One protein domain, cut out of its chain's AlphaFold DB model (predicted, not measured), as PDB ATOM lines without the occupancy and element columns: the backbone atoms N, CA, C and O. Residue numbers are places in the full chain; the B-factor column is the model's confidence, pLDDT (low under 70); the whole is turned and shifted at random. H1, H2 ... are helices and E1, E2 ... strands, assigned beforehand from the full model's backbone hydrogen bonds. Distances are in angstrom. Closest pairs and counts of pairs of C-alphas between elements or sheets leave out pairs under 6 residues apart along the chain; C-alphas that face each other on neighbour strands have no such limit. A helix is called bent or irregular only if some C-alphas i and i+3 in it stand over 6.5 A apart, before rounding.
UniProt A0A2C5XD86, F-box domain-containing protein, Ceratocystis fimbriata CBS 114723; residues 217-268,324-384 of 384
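Overview. This is residues 217 to 268 and 324 to 384 of the 384 residues of the protein "F-box domain-containing protein" of Ceratocystis fimbriata CBS 114723 (UniProt A0A2C5XD86). A small three-stranded sheet, E5, E6 and E7, has the short helix H2 grazing it near the middle of the model; on the other side of H2 the long helix H1 packs on the tiny hairpin E3 and E4, and the tail of residues 364 to 384, with H3, makes the far end beyond the sheet. A second hairpin, E1 and E2, lies at H1's end of the model, apart from E3 and E4. The 113 printed residues, under half of them in named elements, include three named helices and seven named strands in the order H1 E1 E2 E3 E4 H2 E5 E6 E7 H3, a mixed class of helices and strands. The three-stranded sheet, in the order E5, E6, E7, is antiparallel and a meander, each strand the antiparallel neighbour of the one before. The whole is only just loose, close to compact, with a radius of gyration of the C-alphas of 16.3 A and spans of 53 by 39 by 26 A.

Arrangement. In the largest sheet, E6, residues 352 to 355, is the inner strand between the edge strands E5, residues 344 to 346, and E7, residues 361 to 363. E5 and E6 form a hairpin at 142 degrees, with N 345 and O 353 within hydrogen-bond range at 2.8 A. E6 and E7 form another at 145 degrees, with N 354 and O 362 at 2.9 A. H2, residues 330 to 335, only grazes this sheet with its residues 330 to 334; the closest C-alphas of H2 and E7 are those of Asp 331 and Ile 361, 7.6 A apart. E3, residues 248 to 250, and E4, residues 255 to 257, form a hairpin, with N 248 and O 257 at 2.9 A. The closest C-alphas of H1, residues 217 to 230, and E3 are those of Val 224 and Ala 249, 6.1 A apart. E1, residues 237 to 239, and E2, residues 242 to 244, form a hairpin, with N 244 and O 237 at 2.9 A. H3, residues 376 to 379, is apart from E5 and E6. Every O i to N i+4 pair is within hydrogen-bond range in H1 and H2; H3 is too short for such a pair, and its one O i to N i+3 pair is not within range.

Along the chain. H1 begins at C-alpha 217 (41.797, -25.767, 321.736) and is 19.6 A long. E6 is 10.4 A long and H2 8.6 A. H3 is irregular, but only just: C-alphas 376 and 379 are 7.0 A apart, and H3 ends at C-alpha 379 (73.754, -46.338, 325.994).

Size, cuts and confidence. The two C-alphas farthest apart, those of Asn 230 and Asn 384, are 54.2 A apart. Residues 269 to 323 are not printed, and C-alphas 268 and 324 are 7.2 A apart across the cut. The link from E7 to H3, 12 residues, is long. The mean pLDDT of the printed part is 86.1; it is under 70 in residues 266 to 268, 324 to 326, 365 to 367 and 375 to 384.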
ATOM      1  N   ALA A 217      40.433 -26.091 322.172       91.94
ATOM      2  CA  ALA A 217      41.797 -25.767 321.736       91.94
ATOM      3  C   ALA A 217      41.895 -24.458 320.926       91.94
ATOM      4  O   ALA A 217      42.892 -23.744 321.036       91.94
ATOM      5  N   HIS A 218      40.863 -24.122 320.146       93.69
ATOM      6  CA  HIS A 218      40.845 -22.907 319.330       93.69
ATOM      7  C   HIS A 218      40.816 -21.629 320.184       93.69
ATOM      8  O   HIS A 218      41.543 -20.685 319.884       93.69
ATOM      9  N   GLU A 219      40.059 -21.611 321.287       95.94
ATOM     10  CA  GLU A 219      40.036 -20.476 322.218       95.94
ATOM     11  C   GLU A 219      41.364 -20.322 322.950       95.94
ATOM     12  O   GLU A 219      41.877 -19.210 323.084       95.94
ATOM     13  N   LYS A 220      41.956 -21.443 323.383       95.44
ATOM     14  CA  LYS A 220      43.276 -21.443 324.020       95.44
ATOM     15  C   LYS A 220      44.333 -20.852 323.091       95.44
ATOM     16  O   LYS A 220      45.119 -19.998 323.498       95.44
ATOM     17  N   LEU A 221      44.323 -21.274 321.826       93.81
ATOM     18  CA  LEU A 221      45.237 -20.776 320.803       93.81
ATOM     19  C   LEU A 221      45.021 -19.280 320.535       93.81
ATOM     20  O   LEU A 221      45.980 -18.509 320.578       93.81
ATOM     21  N   ALA A 222      43.768 -18.869 320.316       94.38
ATOM     22  CA  ALA A 222      43.406 -17.477 320.065       94.38
ATOM     23  C   ALA A 222      43.814 -16.565 321.231       94.38
ATOM     24  O   ALA A 222      44.370 -15.485 321.014       94.38
ATOM     25  N   PHE A 223      43.603 -17.014 322.470       96.06
ATOM     26  CA  PHE A 223      44.020 -16.286 323.664       96.06
ATOM     27  C   PHE A 223      45.536 -16.108 323.723       96.06
ATOM     28  O   PHE A 223      46.005 -14.998 323.951       96.06
ATOM     29  N   VAL A 224      46.307 -17.172 323.498       95.62
ATOM     30  CA  VAL A 224      47.771 -17.126 323.598       95.62
ATOM     31  C   VAL A 224      48.386 -16.266 322.493       95.62
ATOM     32  O   VAL A 224      49.269 -15.461 322.781       95.62
ATOM     33  N   MET A 225      47.885 -16.369 321.258       93.38
ATOM     34  CA  MET A 225      48.296 -15.487 320.156       93.38
ATOM     35  C   MET A 225      47.959 -14.021 320.456       93.38
ATOM     36  O   MET A 225      48.765 -13.123 320.212       93.38
ATOM     37  N   SER A 226      46.776 -13.774 321.024       95.19
ATOM     38  CA  SER A 226      46.367 -12.438 321.459       95.19
ATOM     39  C   SER A 226      47.245 -11.920 322.600       95.19
ATOM     40  O   SER A 226      47.630 -10.757 322.578       95.19
ATOM     41  N   ALA A 227      47.611 -12.764 323.567       95.25
ATOM     42  CA  ALA A 227      48.470 -12.390 324.685       95.25
ATOM     43  C   ALA A 227      49.889 -12.035 324.219       95.25
ATOM     44  O   ALA A 227      50.395 -10.979 324.592       95.25
ATOM     45  N   GLU A 228      50.504 -12.861 323.366       94.25
ATOM     46  CA  GLU A 228      51.824 -12.598 322.769       94.25
ATOM     47  C   GLU A 228      51.837 -11.263 322.007       94.25
ATOM     48  O   GLU A 228      52.752 -10.458 322.172       94.25
ATOM     49  N   LYS A 229      50.784 -10.985 321.226       93.88
ATOM     50  CA  LYS A 229      50.688  -9.771 320.406       93.88
ATOM     51  C   LYS A 229      50.325  -8.517 321.200       93.88
ATOM     52  O   LYS A 229      50.886  -7.455 320.950       93.88
ATOM     53  N   ASN A 230      49.368  -8.607 322.120       95.88
ATOM     54  CA  ASN A 230      48.715  -7.427 322.694       95.88
ATOM     55  C   ASN A 230      49.243  -7.040 324.078       95.88
ATOM     56  O   ASN A 230      48.966  -5.930 324.532       95.88
ATOM     57  N   PHE A 231      49.960  -7.919 324.787       94.88
ATOM     58  CA  PHE A 231      50.431  -7.598 326.136       94.88
ATOM     59  C   PHE A 231      51.862  -7.067 326.072       94.88
ATOM     60  O   PHE A 231      52.804  -7.808 325.799       94.88
ATOM     61  N   SER A 232      52.037  -5.786 326.399       94.62
ATOM     62  CA  SER A 232      53.324  -5.076 326.327       94.62
ATOM     63  C   SER A 232      54.444  -5.710 327.158       94.62
ATOM     64  O   SER A 232      55.618  -5.573 326.832       94.62
ATOM     65  N   GLN A 233      54.101  -6.456 328.210       94.38
ATOM     66  CA  GLN A 233      55.067  -7.224 329.003       94.38
ATOM     67  C   GLN A 233      55.780  -8.328 328.197       94.38
ATOM     68  O   GLN A 233      56.830  -8.810 328.619       94.38
ATOM     69  N   HIS A 234      55.207  -8.753 327.070       95.06
ATOM     70  CA  HIS A 234      55.750  -9.793 326.197       95.06
ATOM     71  C   HIS A 234      56.505  -9.240 324.993       95.06
ATOM     72  O   HIS A 234      57.156 -10.012 324.295       95.06
ATOM     73  N   TRP A 235      56.471  -7.928 324.775       94.69
ATOM     74  CA  TRP A 235      57.167  -7.312 323.656       94.69
ATOM     75  C   TRP A 235      58.688  -7.328 323.854       94.69
ATOM     76  O   TRP A 235      59.153  -7.330 325.002       94.69
ATOM     77  N   PRO A 236      59.461  -7.326 322.753       94.88
ATOM     78  CA  PRO A 236      60.901  -7.140 322.815       94.88
ATOM     79  C   PRO A 236      61.256  -5.861 323.574       94.88
ATOM     80  O   PRO A 236      60.586  -4.834 323.431       94.88
ATOM     81  N   LYS A 237      62.304  -5.929 324.393       92.81
ATOM     82  CA  LYS A 237      62.816  -4.781 325.144       92.81
ATOM     83  C   LYS A 237      64.282  -4.591 324.790       92.81
ATOM     84  O   LYS A 237      65.084  -5.489 325.017       92.81
ATOM     85  N   CYS A 238      64.613  -3.415 324.273       89.00
ATOM     86  CA  CYS A 238      65.991  -2.958 324.167       89.00
ATOM     87  C   CYS A 238      66.297  -2.141 325.420       89.00
ATOM     88  O   CYS A 238      65.790  -1.028 325.577       89.00
ATOM     89  N   THR A 239      67.069  -2.715 326.335       88.75
ATOM     90  CA  THR A 239      67.756  -1.954 327.384       88.75
ATOM     91  C   THR A 239      69.202  -1.742 326.955       88.75
ATOM     92  O   THR A 239      69.715  -2.567 326.206       88.75
ATOM     93  N   ASP A 240      69.844  -0.656 327.395       90.88
ATOM     94  CA  ASP A 240      71.192  -0.264 326.937       90.88
ATOM     95  C   ASP A 240      72.241  -1.391 327.065       90.88
ATOM     96  O   ASP A 240      73.197  -1.421 326.294       90.88
ATOM     97  N   ASP A 241      72.022  -2.342 327.980       87.88
ATOM     98  CA  ASP A 241      72.954  -3.432 328.278       87.88
ATOM     99  C   ASP A 241      72.491  -4.824 327.792       87.88
ATOM    100  O   ASP A 241      73.311  -5.735 327.700       87.88
ATOM    101  N   GLU A 242      71.206  -5.020 327.459       87.94
ATOM    102  CA  GLU A 242      70.652  -6.336 327.090       87.94
ATOM    103  C   GLU A 242      69.495  -6.213 326.079       87.94
ATOM    104  O   GLU A 242      68.497  -5.521 326.322       87.94
ATOM    105  N   GLU A 243      69.611  -6.914 324.945       90.56
ATOM    106  CA  GLU A 243      68.537  -7.069 323.959       90.56
ATOM    107  C   GLU A 243      67.675  -8.280 324.335       90.56
ATOM    108  O   GLU A 243      68.099  -9.431 324.237       90.56
ATOM    109  N   HIS A 244      66.448  -8.029 324.800       90.19
ATOM    110  CA  HIS A 244      65.508  -9.089 325.142       90.19
ATOM    111  C   HIS A 244      64.545  -9.336 323.968       90.19
ATOM    112  O   HIS A 244      63.739  -8.449 323.665       90.19
ATOM    113  N   PRO A 245      64.529 -10.537 323.353       92.50
ATOM    114  CA  PRO A 245      63.763 -10.823 322.130       92.50
ATOM    115  C   PRO A 245      62.236 -10.881 322.332       92.50
ATOM    116  O   PRO A 245      61.493 -11.132 321.385       92.50
ATOM    117  N   GLY A 246      61.755 -10.653 323.555       94.56
ATOM    118  CA  GLY A 246      60.352 -10.783 323.927       94.56
ATOM    119  C   GLY A 246      60.000 -12.197 324.387       94.56
ATOM    120  O   GLY A 246      60.788 -13.138 324.286       94.56
ATOM    121  N   ASN A 247      58.801 -12.334 324.943       96.38
ATOM    122  CA  ASN A 247      58.272 -13.624 325.368       96.38
ATOM    123  C   ASN A 247      57.534 -14.295 324.202       96.38
ATOM    124  O   ASN A 247      56.935 -13.618 323.373       96.38
ATOM    125  N   PHE A 248      57.516 -15.626 324.181       95.25
ATOM    126  CA  PHE A 248      56.945 -16.409 323.086       95.25
ATOM    127  C   PHE A 248      55.792 -17.293 323.562       95.25
ATOM    128  O   PHE A 248      55.785 -17.803 324.686       95.25
ATOM    129  N   ALA A 249      54.812 -17.495 322.689       95.31
ATOM    130  CA  ALA A 249      53.714 -18.427 322.899       95.31
ATOM    131  C   ALA A 249      54.149 -19.890 322.727       95.31
ATOM    132  O   ALA A 249      54.756 -20.243 321.720       95.31
ATOM    133  N   CYS A 250      53.773 -20.760 323.668       95.25
ATOM    134  CA  CYS A 250      53.812 -22.209 323.484       95.25
ATOM    135  C   CYS A 250      52.419 -22.730 323.136       95.25
ATOM    136  O   CYS A 250      51.484 -22.587 323.929       95.25
ATOM    137  N   TYR A 251      52.294 -23.390 321.985       93.00
ATOM    138  CA  TYR A 251      51.005 -23.881 321.489       93.00
ATOM    139  C   TYR A 251      50.614 -25.284 321.975       93.00
ATOM    140  O   TYR A 251      49.502 -25.718 321.700       93.00
ATOM    141  N   ALA A 252      51.484 -25.975 322.719       91.88
ATOM    142  CA  ALA A 252      51.120 -27.215 323.418       91.88
ATOM    143  C   ALA A 252      50.533 -26.933 324.806       91.88
ATOM    144  O   ALA A 252      49.435 -27.379 325.119       91.88
ATOM    145  N   CYS A 253      51.239 -26.164 325.646       94.19
ATOM    146  CA  CYS A 253      50.759 -25.850 326.999       94.19
ATOM    147  C   CYS A 253      49.905 -24.580 327.088       94.19
ATOM    148  O   CYS A 253      49.452 -24.243 328.180       94.19
ATOM    149  N   PHE A 254      49.702 -23.878 325.969       94.75
ATOM    150  CA  PHE A 254      48.918 -22.646 325.870       94.75
ATOM    151  C   PHE A 254      49.355 -21.556 326.864       94.75
ATOM    152  O   PHE A 254      48.544 -20.916 327.529       94.75
ATOM    153  N   ARG A 255      50.670 -21.341 326.983       94.38
ATOM    154  CA  ARG A 255      51.258 -20.321 327.867       94.38
ATOM    155  C   ARG A 255      52.272 -19.477 327.116       94.38
ATOM    156  O   ARG A 255      53.021 -20.000 326.295       94.38
ATOM    157  N   VAL A 256      52.341 -18.195 327.460       95.69
ATOM    158  CA  VAL A 256      53.428 -17.308 327.033       95.69
ATOM    159  C   VAL A 256      54.589 -17.460 328.020       95.69
ATOM    160  O   VAL A 256      54.386 -17.404 329.235       95.69
ATOM    161  N   ARG A 257      55.795 -17.727 327.516       96.75
ATOM    162  CA  ARG A 257      56.991 -18.053 328.307       96.75
ATOM    163  C   ARG A 257      58.185 -17.210 327.856       96.75
ATOM    164  O   ARG A 257      58.195 -16.678 326.749       96.75
ATOM    165  N   THR A 258      59.193 -17.113 328.718       96.31
ATOM    166  CA  THR A 258      60.454 -16.428 328.414       96.31
ATOM    167  C   THR A 258      61.237 -17.140 327.309       96.31
ATOM    168  O   THR A 258      61.070 -18.351 327.126       96.31
ATOM    169  N   PRO A 259      62.113 -16.421 326.583       95.75
ATOM    170  CA  PRO A 259      62.936 -16.984 325.506       95.75
ATOM    171  C   PRO A 259      63.808 -18.168 325.938       95.75
ATOM    172  O   PRO A 259      64.085 -19.047 325.129       95.75
ATOM    173  N   VAL A 260      64.165 -18.249 327.223       95.50
ATOM    174  CA  VAL A 260      64.908 -19.374 327.819       95.50
ATOM    175  C   VAL A 260      64.191 -20.716 327.626       95.50
ATOM    176  O   VAL A 260      64.824 -21.762 327.548       95.50
ATOM    177  N   HIS A 261      62.863 -20.706 327.514       96.62
ATOM    178  CA  HIS A 261      62.075 -21.921 327.323       96.62
ATOM    179  C   HIS A 261      61.899 -22.321 325.856       96.62
ATOM    180  O   HIS A 261      61.144 -23.253 325.592       96.62
ATOM    181  N   PHE A 262      62.534 -21.642 324.900       95.44
ATOM    182  CA  PHE A 262      62.415 -21.945 323.474       95.44
ATOM    183  C   PHE A 262      63.790 -22.168 322.865       95.44
ATOM    184  O   PHE A 262      64.735 -21.447 323.182       95.44
ATOM    185  N   ALA A 263      63.890 -23.161 321.983       93.56
ATOM    186  CA  ALA A 263      65.091 -23.380 321.194       93.56
ATOM    187  C   ALA A 263      65.277 -22.239 320.174       93.56
ATOM    188  O   ALA A 263      64.300 -21.679 319.670       93.56
ATOM    189  N   GLU A 264      66.531 -21.889 319.903       90.44
ATOM    190  CA  GLU A 264      66.939 -20.928 318.879       90.44
ATOM    191  C   GLU A 264      66.599 -21.458 317.485       90.44
ATOM    192  O   GLU A 264      65.934 -20.787 316.697       90.44
ATOM    193  N   VAL A 265      66.989 -22.706 317.224       81.06
ATOM    194  CA  VAL A 265      66.656 -23.414 315.993       81.06
ATOM    195  C   VAL A 265      65.240 -23.958 316.130       81.06
ATOM    196  O   VAL A 265      65.004 -24.971 316.792       81.06
ATOM    197  N   GLU A 266      64.284 -23.282 315.496       65.50
ATOM    198  CA  GLU A 266      62.994 -23.887 315.177       65.50
ATOM    199  C   GLU A 266      63.305 -25.048 314.218       65.50
ATOM    200  O   GLU A 266      63.631 -24.818 313.055       65.50
ATOM    201  N   LEU A 267      63.347 -26.284 314.744       56.53
ATOM    202  CA  LEU A 267      63.682 -27.477 313.961       56.53
ATOM    203  C   LEU A 267      62.820 -27.474 312.691       56.53
ATOM    204  O   LEU A 267      61.591 -27.491 312.814       56.53
ATOM    205  N   PRO A 268      63.418 -27.437 311.486       54.94
ATOM    206  CA  PRO A 268      62.647 -27.626 310.272       54.94
ATOM    207  C   PRO A 268      61.987 -28.998 310.381       54.94
ATOM    208  O   PRO A 268      62.666 -30.012 310.545       54.94
ATOM    209  N   VAL A 324      55.387 -24.227 308.939       49.00
ATOM    210  CA  VAL A 324      56.376 -24.158 310.012       49.00
ATOM    211  C   VAL A 324      55.592 -24.345 311.300       49.00
ATOM    212  O   VAL A 324      54.802 -23.485 311.706       49.00
ATOM    213  N   LEU A 325      55.694 -25.544 311.867       50.31
ATOM    214  CA  LEU A 325      54.862 -25.958 312.976       50.31
ATOM    215  C   LEU A 325      55.287 -25.160 314.209       50.31
ATOM    216  O   LEU A 325      56.304 -25.422 314.837       50.31
ATOM    217  N   ARG A 326      54.465 -24.148 314.503       67.62
ATOM    218  CA  ARG A 326      53.962 -23.771 315.828       67.62
ATOM    219  C   ARG A 326      54.988 -23.911 316.969       67.62
ATOM    220  O   ARG A 326      55.159 -24.980 317.526       67.62
ATOM    221  N   ARG A 327      55.562 -22.781 317.402       87.12
ATOM    222  CA  ARG A 327      56.453 -22.632 318.574       87.12
ATOM    223  C   ARG A 327      56.015 -23.488 319.781       87.12
ATOM    224  O   ARG A 327      55.001 -23.212 320.428       87.12
ATOM    225  N   TYR A 328      56.812 -24.504 320.111       93.19
ATOM    226  CA  TYR A 328      56.682 -25.306 321.331       93.19
ATOM    227  C   TYR A 328      57.802 -24.947 322.306       93.19
ATOM    228  O   TYR A 328      58.964 -24.840 321.914       93.19
ATOM    229  N   CYS A 329      57.470 -24.786 323.589       95.81
ATOM    230  CA  CYS A 329      58.510 -24.670 324.607       95.81
ATOM    231  C   CYS A 329      59.267 -25.997 324.738       95.81
ATOM    232  O   CYS A 329      58.708 -27.061 324.460       95.81
ATOM    233  N   ILE A 330      60.522 -25.936 325.182       95.38
ATOM    234  CA  ILE A 330      61.426 -27.087 325.256       95.38
ATOM    235  C   ILE A 330      60.800 -28.217 326.081       95.38
ATOM    236  O   ILE A 330      60.741 -29.342 325.600       95.38
ATOM    237  N   ASP A 331      60.213 -27.906 327.243       96.00
ATOM    238  CA  ASP A 331      59.523 -28.892 328.094       96.00
ATOM    239  C   ASP A 331      58.426 -29.658 327.338       96.00
ATOM    240  O   ASP A 331      58.361 -30.886 327.380       96.00
ATOM    241  N   CYS A 332      57.571 -28.929 326.613       95.56
ATOM    242  CA  CYS A 332      56.505 -29.535 325.824       95.56
ATOM    243  C   CYS A 332      57.080 -30.340 324.663       95.56
ATOM    244  O   CYS A 332      56.631 -31.453 324.420       95.56
ATOM    245  N   GLY A 333      58.081 -29.810 323.959       94.00
ATOM    246  CA  GLY A 333      58.694 -30.531 322.853       94.00
ATOM    247  C   GLY A 333      59.360 -31.830 323.301       94.00
ATOM    248  O   GLY A 333      59.221 -32.836 322.616       94.00
ATOM    249  N   VAL A 334      59.999 -31.860 324.472       94.19
ATOM    250  CA  VAL A 334      60.582 -33.090 325.025       94.19
ATOM    251  C   VAL A 334      59.482 -34.087 325.392       94.19
ATOM    252  O   VAL A 334      59.532 -35.235 324.957       94.19
ATOM    253  N   HIS A 335      58.446 -33.638 326.107       94.62
ATOM    254  CA  HIS A 335      57.314 -34.485 326.494       94.62
ATOM    255  C   HIS A 335      56.552 -35.060 325.285       94.62
ATOM    256  O   HIS A 335      56.080 -36.193 325.318       94.62
ATOM    257  N   HIS A 336      56.445 -34.294 324.197       91.50
ATOM    258  CA  HIS A 336      55.801 -34.724 322.953       91.50
ATOM    259  C   HIS A 336      56.752 -35.444 321.979       91.50
ATOM    260  O   HIS A 336      56.321 -35.830 320.894       91.50
ATOM    261  N   GLY A 337      58.023 -35.654 322.346       91.44
ATOM    262  CA  GLY A 337      59.004 -36.352 321.510       91.44
ATOM    263  C   GLY A 337      59.445 -35.580 320.261       91.44
ATOM    264  O   GLY A 337      59.940 -36.191 319.320       91.44
ATOM    265  N   LEU A 338      59.270 -34.254 320.245       90.56
ATOM    266  CA  LEU A 338      59.766 -33.363 319.187       90.56
ATOM    267  C   LEU A 338      61.288 -33.204 319.235       90.56
ATOM    268  O   LEU A 338      61.909 -32.905 318.220       90.56
ATOM    269  N   TYR A 339      61.884 -33.410 320.407       91.44
ATOM    270  CA  TYR A 339      63.329 -33.418 320.575       91.44
ATOM    271  C   TYR A 339      63.818 -34.809 320.982       91.44
ATOM    272  O   TYR A 339      63.204 -35.478 321.819       91.44
ATOM    273  N   LYS A 340      64.934 -35.249 320.395       90.38
ATOM    274  CA  LYS A 340      65.486 -36.592 320.611       90.38
ATOM    275  C   LYS A 340      66.379 -36.638 321.853       90.38
ATOM    276  O   LYS A 340      67.052 -35.670 322.199       90.38
ATOM    277  N   ALA A 341      66.426 -37.794 322.510       91.50
ATOM    278  CA  ALA A 341      67.406 -38.054 323.562       91.50
ATOM    279  C   ALA A 341      68.842 -37.908 323.027       91.50
ATOM    280  O   ALA A 341      69.148 -38.340 321.917       91.50
ATOM    281  N   GLY A 342      69.720 -37.300 323.821       88.50
ATOM    282  CA  GLY A 342      71.094 -36.957 323.456       88.50
ATOM    283  C   GLY A 342      71.230 -35.687 322.609       88.50
ATOM    284  O   GLY A 342      72.352 -35.272 322.330       88.50
ATOM    285  N   GLN A 343      70.125 -35.054 322.204       90.38
ATOM    286  CA  GLN A 343      70.166 -33.829 321.412       90.38
ATOM    287  C   GLN A 343      70.637 -32.646 322.263       90.38
ATOM    288  O   GLN A 343      70.119 -32.407 323.357       90.38
ATOM    289  N   ASN A 344      71.589 -31.880 321.729       92.06
ATOM    290  CA  ASN A 344      71.963 -30.576 322.263       92.06
ATOM    291  C   ASN A 344      71.040 -29.509 321.669       92.06
ATOM    292  O   ASN A 344      70.814 -29.479 320.459       92.06
ATOM    293  N   LEU A 345      70.517 -28.636 322.519       93.00
ATOM    294  CA  LEU A 345      69.679 -27.503 322.164       93.00
ATOM    295  C   LEU A 345      70.377 -26.215 322.593       93.00
ATOM    296  O   LEU A 345      71.008 -26.156 323.644       93.00
ATOM    297  N   VAL A 346      70.222 -25.166 321.800       93.88
ATOM    298  CA  VAL A 346      70.577 -23.802 322.200       93.88
ATOM    299  C   VAL A 346      69.264 -23.058 322.374       93.88
ATOM    300  O   VAL A 346      68.393 -23.154 321.512       93.88
ATOM    301  N   THR A 347      69.060 -22.414 323.520       94.62
ATOM    302  CA  THR A 347      67.865 -21.586 323.743       94.62
ATOM    303  C   THR A 347      67.984 -20.265 322.989       94.62
ATOM    304  O   THR A 347      69.085 -19.861 322.640       94.62
ATOM    305  N   LYS A 348      66.887 -19.519 322.830       93.44
ATOM    306  CA  LYS A 348      66.925 -18.146 322.281       93.44
ATOM    307  C   LYS A 348      67.720 -17.135 323.129       93.44
ATOM    308  O   LYS A 348      67.823 -15.982 322.740       93.44
ATOM    309  N   MET A 349      68.217 -17.548 324.297       93.19
ATOM    310  CA  MET A 349      69.128 -16.779 325.156       93.19
ATOM    311  C   MET A 349      70.545 -17.381 325.151       93.19
ATOM    312  O   MET A 349      71.252 -17.286 326.153       93.19
ATOM    313  N   ASP A 350      70.916 -18.107 324.094       93.06
ATOM    314  CA  ASP A 350      72.212 -18.774 323.906       93.06
ATOM    315  C   ASP A 350      72.601 -19.784 325.001       93.06
ATOM    316  O   ASP A 350      73.752 -20.222 325.111       93.06
ATOM    317  N   GLN A 351      71.639 -20.218 325.821       93.56
ATOM    318  CA  GLN A 351      71.897 -21.236 326.840       93.56
ATOM    319  C   GLN A 351      71.951 -22.613 326.189       93.56
ATOM    320  O   GLN A 351      70.984 -23.048 325.565       93.56
ATOM    321  N   LYS A 352      73.070 -23.313 326.378       93.38
ATOM    322  CA  LYS A 352      73.253 -24.685 325.902       93.38
ATOM    323  C   LYS A 352      72.585 -25.665 326.859       93.38
ATOM    324  O   LYS A 352      72.988 -25.807 328.018       93.38
ATOM    325  N   LEU A 353      71.605 -26.392 326.357       94.19
ATOM    326  CA  LEU A 353      70.895 -27.460 327.045       94.19
ATOM    327  C   LEU A 353      71.136 -28.779 326.312       94.19
ATOM    328  O   LEU A 353      71.428 -28.791 325.120       94.19
ATOM    329  N   TRP A 354      70.965 -29.896 327.000       92.31
ATOM    330  CA  TRP A 354      70.941 -31.210 326.373       92.31
ATOM    331  C   TRP A 354      69.789 -32.035 326.928       92.31
ATOM    332  O   TRP A 354      69.366 -31.863 328.076       92.31
ATOM    333  N   ILE A 355      69.241 -32.911 326.093       92.31
ATOM    334  CA  ILE A 355      68.118 -33.763 326.476       92.31
ATOM    335  C   ILE A 355      68.651 -35.120 326.865       92.31
ATOM    336  O   ILE A 355      69.275 -35.825 326.078       92.31
ATOM    337  N   CYS A 356      68.371 -35.507 328.094       91.56
ATOM    338  CA  CYS A 356      68.777 -36.785 328.619       91.56
ATOM    339  C   CYS A 356      67.951 -37.943 328.036       91.56
ATOM    340  O   CYS A 356      66.798 -37.765 327.642       91.56
ATOM    341  N   SER A 357      68.500 -39.160 328.047       89.88
ATOM    342  CA  SER A 357      67.785 -40.398 327.692       89.88
ATOM    343  C   SER A 357      66.527 -40.635 328.533       89.88
ATOM    344  O   SER A 357      65.584 -41.258 328.057       89.88
ATOM    345  N   CYS A 358      66.470 -40.091 329.753       91.75
ATOM    346  CA  CYS A 358      65.268 -40.090 330.590       91.75
ATOM    347  C   CYS A 358      64.272 -38.959 330.259       91.75
ATOM    348  O   CYS A 358      63.369 -38.703 331.050       91.75
ATOM    349  N   GLN A 359      64.441 -38.267 329.125       92.19
ATOM    350  CA  GLN A 359      63.621 -37.129 328.685       92.19
ATOM    351  C   GLN A 359      63.620 -35.944 329.665       92.19
ATOM    352  O   GLN A 359      62.666 -35.172 329.732       92.19
ATOM    353  N   ARG A 360      64.707 -35.763 330.422       92.56
ATOM    354  CA  ARG A 360      64.917 -34.561 331.238       92.56
ATOM    355  C   ARG A 360      65.876 -33.591 330.577       92.56
ATOM    356  O   ARG A 360      66.874 -33.996 329.986       92.56
ATOM    357  N   ILE A 361      65.570 -32.309 330.710       93.25
ATOM    358  CA  ILE A 361      66.400 -31.215 330.210       93.25
ATOM    359  C   ILE A 361      67.516 -30.970 331.218       93.25
ATOM    360  O   ILE A 361      67.256 -30.779 332.405       93.25
ATOM    361  N   CYS A 362      68.755 -30.987 330.746       92.75
ATOM    362  CA  CYS A 362      69.945 -30.793 331.561       92.75
ATOM    363  C   CYS A 362      70.748 -29.600 331.024       92.75
ATOM    364  O   CYS A 362      70.771 -29.345 329.818       92.75
ATOM    365  N   GLN A 363      71.396 -28.848 331.914       92.06
ATOM    366  CA  GLN A 363      72.248 -27.725 331.517       92.06
ATOM    367  C   GLN A 363      73.622 -28.232 331.079       92.06
ATOM    368  O   GLN A 363      74.177 -29.152 331.678       92.06
ATOM    369  N   THR A 364      74.180 -27.626 330.030       79.62
ATOM    370  CA  THR A 364      75.505 -27.987 329.505       79.62
ATOM    371  C   THR A 364      76.578 -27.256 330.307       79.62
ATOM    372  O   THR A 364      77.181 -26.296 329.834       79.62
ATOM    373  N   ALA A 365      76.785 -27.670 331.551       58.31
ATOM    374  CA  ALA A 365      77.829 -27.122 332.404       58.31
ATOM    375  C   ALA A 365      78.689 -28.278 332.919       58.31
ATOM    376  O   ALA A 365      78.376 -28.907 333.921       58.31
ATOM    377  N   SER A 366      79.761 -28.568 332.180       65.62
ATOM    378  CA  SER A 366      80.913 -29.406 332.561       65.62
ATOM    379  C   SER A 366      80.718 -30.896 332.871       65.62
ATOM    380  O   SER A 366      81.669 -31.642 332.649       65.62
ATOM    381  N   GLU A 367      79.549 -31.362 333.303       67.88
ATOM    382  CA  GLU A 367      79.349 -32.760 333.698       67.88
ATOM    383  C   GLU A 367      78.237 -33.419 332.869       67.88
ATOM    384  O   GLU A 367      77.117 -32.909 332.800       67.88
ATOM    385  N   PRO A 368      78.525 -34.547 332.196       70.56
ATOM    386  CA  PRO A 368      77.571 -35.205 331.307       70.56
ATOM    387  C   PRO A 368      76.504 -36.026 332.062       70.56
ATOM    388  O   PRO A 368      75.696 -36.723 331.448       70.56
ATOM    389  N   GLU A 369      76.492 -35.985 333.393       84.69
ATOM    390  CA  GLU A 369      75.606 -36.804 334.208       84.69
ATOM    391  C   GLU A 369      74.293 -36.074 334.490       84.69
ATOM    392  O   GLU A 369      74.245 -34.984 335.054       84.69
ATOM    393  N   CYS A 370      73.185 -36.688 334.081       86.81
ATOM    394  CA  CYS A 370      71.871 -36.192 334.452       86.81
ATOM    395  C   CYS A 370      71.645 -36.447 335.953       86.81
ATOM    396  O   CYS A 370      71.747 -37.604 336.378       86.81
ATOM    397  N   PRO A 371      71.267 -35.422 336.740       83.50
ATOM    398  CA  PRO A 371      71.191 -35.510 338.202       83.50
ATOM    399  C   PRO A 371      70.175 -36.543 338.697       83.50
ATOM    400  O   PRO A 371      70.260 -37.009 339.829       83.50
ATOM    401  N   GLU A 372      69.211 -36.908 337.855       86.00
ATOM    402  CA  GLU A 372      68.135 -37.808 338.247       86.00
ATOM    403  C   GLU A 372      68.368 -39.267 337.899       86.00
ATOM    404  O   GLU A 372      68.035 -40.141 338.692       86.00
ATOM    405  N   CYS A 373      68.904 -39.551 336.713       85.50
ATOM    406  CA  CYS A 373      69.136 -40.936 336.316       85.50
ATOM    407  C   CYS A 373      70.557 -41.414 336.616       85.50
ATOM    408  O   CYS A 373      70.769 -42.620 336.530       85.50
ATOM    409  N   GLN A 374      71.508 -40.513 336.919       78.38
ATOM    410  CA  GLN A 374      72.932 -40.755 337.243       78.38
ATOM    411  C   GLN A 374      73.734 -41.618 336.235       78.38
ATOM    412  O   GLN A 374      74.949 -41.678 336.306       78.38
ATOM    413  N   ASN A 375      73.087 -42.261 335.257       69.69
ATOM    414  CA  ASN A 375      73.644 -43.323 334.410       69.69
ATOM    415  C   ASN A 375      73.229 -43.212 332.934       69.69
ATOM    416  O   ASN A 375      73.457 -44.125 332.140       69.69
ATOM    417  N   CYS A 376      72.612 -42.104 332.518       66.44
ATOM    418  CA  CYS A 376      72.075 -41.989 331.159       66.44
ATOM    419  C   CYS A 376      73.138 -41.913 330.043       66.44
ATOM    420  O   CYS A 376      72.780 -41.959 328.867       66.44
ATOM    421  N   LEU A 377      74.430 -41.863 330.384       58.22
ATOM    422  CA  LEU A 377      75.542 -41.900 329.426       58.22
ATOM    423  C   LEU A 377      75.896 -43.302 328.920       58.22
ATOM    424  O   LEU A 377      76.706 -43.436 328.002       58.22
ATOM    425  N   LEU A 378      75.317 -44.358 329.494       52.81
ATOM    426  CA  LEU A 378      75.781 -45.721 329.235       52.81
ATOM    427  C   LEU A 378      75.240 -46.363 327.948       52.81
ATOM    428  O   LEU A 378      75.696 -47.450 327.597       52.81
ATOM    429  N   THR A 379      74.339 -45.719 327.201       52.66
ATOM    430  CA  THR A 379      73.754 -46.338 325.994       52.66
ATOM    431  C   THR A 379      74.324 -45.859 324.659       52.66
ATOM    432  O   THR A 379      74.121 -46.555 323.673       52.66
ATOM    433  N   ASN A 380      75.114 -44.779 324.599       48.94
ATOM    434  CA  ASN A 380      75.752 -44.339 323.339       48.94
ATOM    435  C   ASN A 380      77.216 -44.791 323.169       48.94
ATOM    436  O   ASN A 380      77.877 -44.396 322.215       48.94
ATOM    437  N   LYS A 381      77.736 -45.642 324.068       48.69
ATOM    438  CA  LYS A 381      79.113 -46.174 323.995       48.69
ATOM    439  C   LYS A 381      79.233 -47.598 323.434       48.69
ATOM    440  O   LYS A 381      80.314 -48.175 323.505       48.69
ATOM    441  N   ARG A 382      78.165 -48.198 322.895       45.44
ATOM    442  CA  ARG A 382      78.203 -49.579 322.375       45.44
ATOM    443  C   ARG A 382      77.609 -49.701 320.975       45.44
ATOM    444  O   ARG A 382      76.434 -50.014 320.822       45.44
ATOM    445  N   SER A 383      78.445 -49.471 319.970       43.34
ATOM    446  CA  SER A 383      78.484 -50.214 318.697       43.34
ATOM    447  C   SER A 383      79.601 -49.617 317.839       43.34
ATOM    448  O   SER A 383      79.367 -48.775 316.983       43.34
ATOM    449  N   ASN A 384      80.833 -50.017 318.144       39.53
ATOM    450  CA  ASN A 384      81.958 -49.937 317.219       39.53
ATOM    451  C   ASN A 384      82.478 -51.358 317.037       39.53
ATOM    452  O   ASN A 384      82.530 -52.061 318.077       39.53
TER     453      ASN A 384